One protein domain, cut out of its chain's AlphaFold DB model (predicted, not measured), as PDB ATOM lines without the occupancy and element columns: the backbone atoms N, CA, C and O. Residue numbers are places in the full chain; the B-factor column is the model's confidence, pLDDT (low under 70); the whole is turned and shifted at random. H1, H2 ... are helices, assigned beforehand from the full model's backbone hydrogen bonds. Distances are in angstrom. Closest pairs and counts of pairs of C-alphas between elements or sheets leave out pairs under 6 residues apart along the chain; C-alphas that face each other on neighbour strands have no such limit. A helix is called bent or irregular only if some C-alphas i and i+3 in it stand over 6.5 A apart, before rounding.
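Overview. This is residues 28 to 72 of the 87 residues of an uncharacterized protein of Methylomagnum ishizawai (UniProt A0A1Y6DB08). Picture a short helix, H1, joined at a corner to a longer helix, H2, with a long tail, residues 56 to 72, that folds back from the far end of H2 toward the end where H1 lies. H2 makes most of the length, and the tail has no named element. The printed part has 45 residues, with two named helices in the order H1, H2 and no named strand; its class is all helix. It is loose, with a radius of gyration of the C-alphas of 11.7 A, and elongated, spanning 32 by 18 by 15 A.

Arrangement. Start at H1, residues 29 to 36, and go on through a tight link of 4 residues to H2, residues 41 to 55. The two helices touch, H2 with residues 41 to 43 alone; look at Leu 35 and Leu 43, whose C-alphas, the closest of the two helices, are 5.4 A apart. Their lines stand at a steep tilt of 48 degrees, and they run the same way. Their centres are 16.1 A apart. In H1 and H2, every O i to N i+4 pair is within hydrogen-bond range.

Along the chain. Find C-alpha 29 at (-19.406, 41.564, -10.006); from there H1 runs to Cys 36, 10.5 A from first to last C-alpha. Find C-alpha 41 at (-31.303, 47.150, -8.367), where H2 begins; it ends 21.3 A away at C-alpha 55, at (-43.056, 42.677, 8.829). Neither helix is bent.

Size, cuts and confidence. The two C-alphas farthest apart are those of Lys 30 and Gly 57, at 32.4 A. The C-alphas of Asn 28 and Lys 72, the first and last printed residues, are 12.0 A apart. The printed part has no cut. Its mean pLDDT is 87.4, and one printed residue, Lys 72, is under 70.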
ATOM      1  N   ASN A  28     -23.573  39.200 -10.948       85.88
ATOM      2  CA  ASN A  28     -22.387  39.728 -11.623       85.88
ATOM      3  C   ASN A  28     -21.638  40.703 -10.687       85.88
ATOM      4  O   ASN A  28     -22.261  41.490  -9.964       85.88
ATOM      5  N   ALA A  29     -20.305  40.682 -10.742       85.75
ATOM      6  CA  ALA A  29     -19.406  41.564 -10.006       85.75
ATOM      7  C   ALA A  29     -19.814  43.048 -10.059       85.75
ATOM      8  O   ALA A  29     -19.791  43.711  -9.020       85.75
ATOM      9  N   LYS A  30     -20.269  43.568 -11.213       84.94
ATOM     10  CA  LYS A  30     -20.738  44.965 -11.343       84.94
ATOM     11  C   LYS A  30     -21.916  45.259 -10.393       84.94
ATOM     12  O   LYS A  30     -21.927  46.286  -9.713       84.94
ATOM     13  N   ARG A  31     -22.886  44.339 -10.267       87.88
ATOM     14  CA  ARG A  31     -24.046  44.492  -9.359       87.88
ATOM     15  C   ARG A  31     -23.636  44.423  -7.895       87.88
ATOM     16  O   ARG A  31     -24.126  45.219  -7.100       87.88
ATOM     17  N   ILE A  32     -22.704  43.533  -7.562       88.56
ATOM     18  CA  ILE A  32     -22.126  43.450  -6.217       88.56
ATOM     19  C   ILE A  32     -21.365  44.737  -5.864       88.56
ATOM     20  O   ILE A  32     -21.544  45.280  -4.779       88.56
ATOM     21  N   LYS A  33     -20.562  45.284  -6.790       88.00
ATOM     22  CA  LYS A  33     -19.881  46.577  -6.608       88.00
ATOM     23  C   LYS A  33     -20.886  47.718  -6.389       88.00
ATOM     24  O   LYS A  33     -20.676  48.511  -5.475       88.00
ATOM     25  N   LYS A  34     -21.974  47.794  -7.173       90.25
ATOM     26  CA  LYS A  34     -23.048  48.791  -6.972       90.25
ATOM     27  C   LYS A  34     -23.712  48.625  -5.590       90.25
ATOM     28  O   LYS A  34     -23.827  49.616  -4.873       90.25
ATOM     29  N   LEU A  35     -24.017  47.392  -5.166       89.75
ATOM     30  CA  LEU A  35     -24.574  47.091  -3.837       89.75
ATOM     31  C   LEU A  35     -23.661  47.558  -2.695       89.75
ATOM     32  O   LEU A  35     -24.123  48.255  -1.799       89.75
ATOM     33  N   CYS A  36     -22.360  47.248  -2.746       88.25
ATOM     34  CA  CYS A  36     -21.396  47.698  -1.731       88.25
ATOM     35  C   CYS A  36     -21.245  49.228  -1.670       88.25
ATOM     36  O   CYS A  36     -20.805  49.753  -0.654       88.25
ATOM     37  N   LYS A  37     -21.594  49.942  -2.747       91.06
ATOM     38  CA  LYS A  37     -21.643  51.412  -2.797       91.06
ATOM     39  C   LYS A  37     -23.008  51.977  -2.368       91.06
ATOM     40  O   LYS A  37     -23.209  53.182  -2.483       91.06
ATOM     41  N   GLY A  38     -23.948  51.132  -1.935       88.88
ATOM     42  CA  GLY A  38     -25.305  51.539  -1.574       88.88
ATOM     43  C   GLY A  38     -26.145  51.977  -2.776       88.88
ATOM     44  O   GLY A  38     -26.934  52.909  -2.663       88.88
ATOM     45  N   LYS A  39     -25.962  51.352  -3.948       90.50
ATOM     46  CA  LYS A  39     -26.677  51.705  -5.185       90.50
ATOM     47  C   LYS A  39     -27.189  50.481  -5.951       90.50
ATOM     48  O   LYS A  39     -26.676  49.368  -5.830       90.50
ATOM     49  N   GLY A  40     -28.139  50.732  -6.850       90.19
ATOM     50  CA  GLY A  40     -28.564  49.801  -7.896       90.19
ATOM     51  C   GLY A  40     -29.657  48.810  -7.489       90.19
ATOM     52  O   GLY A  40     -30.058  48.703  -6.335       90.19
ATOM     53  N   LYS A  41     -30.130  48.041  -8.480       89.75
ATOM     54  CA  LYS A  41     -31.303  47.150  -8.367       89.75
ATOM     55  C   LYS A  41     -31.152  46.054  -7.300       89.75
ATOM     56  O   LYS A  41     -32.150  45.560  -6.791       89.75
ATOM     57  N   LEU A  42     -29.919  45.665  -6.965       89.81
ATOM     58  CA  LEU A  42     -29.663  44.645  -5.947       89.81
ATOM     59  C   LEU A  42     -29.876  45.180  -4.524       89.81
ATOM     60  O   LEU A  42     -30.359  44.430  -3.687       89.81
ATOM     61  N   LEU A  43     -29.592  46.464  -4.276       90.44
ATOM     62  CA  LEU A  43     -29.896  47.098  -2.990       90.44
ATOM     63  C   LEU A  43     -31.400  47.075  -2.734       90.44
ATOM     64  O   LEU A  43     -31.828  46.577  -1.705       90.44
ATOM     65  N   ARG A  44     -32.194  47.502  -3.721       91.81
ATOM     66  CA  ARG A  44     -33.656  47.512  -3.615       91.81
ATOM     67  C   ARG A  44     -34.227  46.137  -3.250       91.81
ATOM     68  O   ARG A  44     -35.125  46.049  -2.429       91.81
ATOM     69  N   LYS A  45     -33.676  45.060  -3.819       90.88
ATOM     70  CA  LYS A  45     -34.075  43.686  -3.469       90.88
ATOM     71  C   LYS A  45     -33.710  43.308  -2.033       90.88
ATOM     72  O   LYS A  45     -34.466  42.590  -1.389       90.88
ATOM     73  N   VAL A  46     -32.545  43.745  -1.555       90.19
ATOM     74  CA  VAL A  46     -32.128  43.528  -0.163       90.19
ATOM     75  C   VAL A  46     -33.037  44.308   0.784       90.19
ATOM     76  O   VAL A  46     -33.489  43.730   1.766       90.19
ATOM     77  N   ASP A  47     -33.365  45.560   0.467       91.56
ATOM     78  CA  ASP A  47     -34.288  46.377   1.263       91.56
ATOM     79  C   ASP A  47     -35.681  45.739   1.327       91.56
ATOM     80  O   ASP A  47     -36.212  45.539   2.415       91.56
ATOM     81  N   GLU A  48     -36.226  45.306   0.184       92.94
ATOM     82  CA  GLU A  48     -37.508  44.589   0.125       92.94
ATOM     83  C   GLU A  48     -37.487  43.307   0.982       92.94
ATOM     84  O   GLU A  48     -38.454  43.015   1.684       92.94
ATOM     85  N   ALA A  49     -36.381  42.553   0.980       91.25
ATOM     86  CA  ALA A  49     -36.233  41.367   1.825       91.25
ATOM     87  C   ALA A  49     -36.138  41.720   3.321       91.25
ATOM     88  O   ALA A  49     -36.736  41.043   4.156       91.25
ATOM     89  N   VAL A  50     -35.409  42.780   3.676       90.62
ATOM     90  CA  VAL A  50     -35.303  43.269   5.059       90.62
ATOM     91  C   VAL A  50     -36.659  43.738   5.575       90.62
ATOM     92  O   VAL A  50     -37.017  43.416   6.708       90.62
ATOM     93  N   ASP A  51     -37.430  44.449   4.760       92.38
ATOM     94  CA  ASP A  51     -38.760  44.917   5.144       92.38
ATOM     95  C   ASP A  51     -39.730  43.749   5.336       92.38
ATOM     96  O   ASP A  51     -40.415  43.692   6.354       92.38
ATOM     97  N   GLN A  52     -39.687  42.729   4.473       91.50
ATOM     98  CA  GLN A  52     -40.442  41.489   4.692       91.50
ATOM     99  C   GLN A  52     -40.050  40.787   6.002       91.50
ATOM    100  O   GLN A  52     -40.911  40.287   6.725       91.50
ATOM    101  N   LEU A  53     -38.758  40.765   6.346       88.94
ATOM    102  CA  LEU A  53     -38.285  40.192   7.611       88.94
ATOM    103  C   LEU A  53     -38.731  41.013   8.828       88.94
ATOM    104  O   LEU A  53     -39.007  40.438   9.887       88.94
ATOM    105  N   ARG A  54     -38.822  42.337   8.692       90.75
ATOM    106  CA  ARG A  54     -39.373  43.224   9.724       90.75
ATOM    107  C   ARG A  54     -40.868  43.006   9.905       90.75
ATOM    108  O   ARG A  54     -41.323  42.880  11.040       90.75
ATOM    109  N   ASP A  55     -41.612  42.909   8.811       91.12
ATOM    110  CA  ASP A  55     -43.056  42.677   8.829       91.12
ATOM    111  C   ASP A  55     -43.404  41.301   9.403       91.12
ATOM    112  O   ASP A  55     -44.353  41.168  10.174       91.12
ATOM    113  N   ALA A  56     -42.576  40.290   9.129       87.69
ATOM    114  CA  ALA A  56     -42.678  38.963   9.731       87.69
ATOM    115  C   ALA A  56     -42.233  38.908  11.210       87.69
ATOM    116  O   ALA A  56     -42.261  37.836  11.820       87.69
ATOM    117  N   GLY A  57     -41.772  40.024  11.787       86.75
ATOM    118  CA  GLY A  57     -41.293  40.102  13.170       86.75
ATOM    119  C   GLY A  57     -39.979  39.357  13.428       86.75
ATOM    120  O   GLY A  57     -39.639  39.102  14.582       86.75
ATOM    121  N   LYS A  58     -39.237  38.989  12.374       85.62
ATOM    122  CA  LYS A  58     -37.943  38.288  12.468       85.62
ATOM    123  C   LYS A  58     -36.783  39.243  12.732       85.62
ATOM    124  O   LYS A  58     -35.790  38.851  13.337       85.62
ATOM    125  N   VAL A  59     -36.919  40.497  12.307       85.62
ATOM    126  CA  VAL A  59     -35.968  41.584  12.562       85.62
ATOM    127  C   VAL A  59     -36.727  42.731  13.222       85.62
ATOM    128  O   VAL A  59     -37.817  43.090  12.783       85.62
ATOM    129  N   LYS A  60     -36.179  43.325  14.289       86.19
ATOM    130  CA  LYS A  60     -36.816  44.500  14.901       86.19
ATOM    131  C   LYS A  60     -36.803  45.680  13.923       86.19
ATOM    132  O   LYS A  60     -35.852  45.855  13.165       86.19
ATOM    133  N   ARG A  61     -37.836  46.524  13.962       86.38
ATOM    134  CA  ARG A  61     -37.953  47.686  13.056       86.38
ATOM    135  C   ARG A  61     -36.808  48.691  13.205       86.38
ATOM    136  O   ARG A  61     -36.422  49.318  12.229       86.38
ATOM    137  N   ASP A  62     -36.263  48.808  14.406       87.56
ATOM    138  CA  ASP A  62     -35.153  49.684  14.781       87.56
ATOM    139  C   ASP A  62     -33.776  49.004  14.691       87.56
ATOM    140  O   ASP A  62     -32.758  49.630  14.983       87.56
ATOM    141  N   ALA A  63     -33.712  47.732  14.284       86.56
ATOM    142  CA  ALA A  63     -32.440  47.037  14.150       86.56
ATOM    143  C   ALA A  63     -31.614  47.620  12.996       86.56
ATOM    144  O   ALA A  63     -32.083  47.730  11.856       86.56
ATOM    145  N   GLN A  64     -30.350  47.936  13.287       85.00
ATOM    146  CA  GLN A  64     -29.366  48.274  12.269       85.00
ATOM    147  C   GLN A  64     -28.989  47.009  11.491       85.00
ATOM    148  O   GLN A  64     -28.493  46.039  12.065       85.00
ATOM    149  N   VAL A  65     -29.213  47.023  10.179       85.00
ATOM    150  CA  VAL A  65     -28.857  45.908   9.296       85.00
ATOM    151  C   VAL A  65     -27.451  46.128   8.751       85.00
ATOM    152  O   VAL A  65     -27.159  47.171   8.167       85.00
ATOM    153  N   VAL A  66     -26.581  45.137   8.935       85.06
ATOM    154  CA  VAL A  66     -25.223  45.122   8.380       85.06
ATOM    155  C   VAL A  66     -25.152  44.037   7.315       85.06
ATOM    156  O   VAL A  66     -25.360  42.862   7.608       85.06
ATOM    157  N   LEU A  67     -24.852  44.429   6.076       84.19
ATOM    158  CA  LEU A  67     -24.706  43.500   4.960       84.19
ATOM    159  C   LEU A  67     -23.230  43.146   4.750       84.19
ATOM    160  O   LEU A  67     -22.418  44.010   4.423       84.19
ATOM    161  N   VAL A  68     -22.893  41.864   4.887       83.19
ATOM    162  CA  VAL A  68     -21.550  41.344   4.597       83.19
ATOM    163  C   VAL A  68     -21.578  40.623   3.258       83.19
ATOM    164  O   VAL A  68     -22.308  39.653   3.083       83.19
ATOM    165  N   VAL A  69     -20.769  41.090   2.308       82.50
ATOM    166  CA  VAL A  69     -20.662  40.470   0.985       82.50
ATOM    167  C   VAL A  69     -19.345  39.716   0.875       82.50
ATOM    168  O   VAL A  69     -18.277  40.321   0.791       82.50
ATOM    169  N   VAL A  70     -19.426  38.387   0.838       80.31
ATOM    170  CA  VAL A  70     -18.268  37.515   0.626       80.31
ATOM    171  C   VAL A  70     -18.067  37.327  -0.876       80.31
ATOM    172  O   VAL A  70     -18.922  36.770  -1.562       80.31
ATOM    173  N   ARG A  71     -16.935  37.799  -1.404       73.00
ATOM    174  CA  ARG A  71     -16.531  37.547  -2.793       73.00
ATOM    175  C   ARG A  71     -15.579  36.364  -2.812       73.00
ATOM    176  O   ARG A  71     -14.570  36.374  -2.114       73.00
ATOM    177  N   LYS A  72     -15.878  35.365  -3.636       69.56
ATOM    178  CA  LYS A  72     -14.890  34.358  -4.012       69.56
ATOM    179  C   LYS A  72     -14.111  34.926  -5.191       69.56
ATOM    180  O   LYS A  72     -14.664  35.033  -6.282       69.56
TER     181      LYS A  72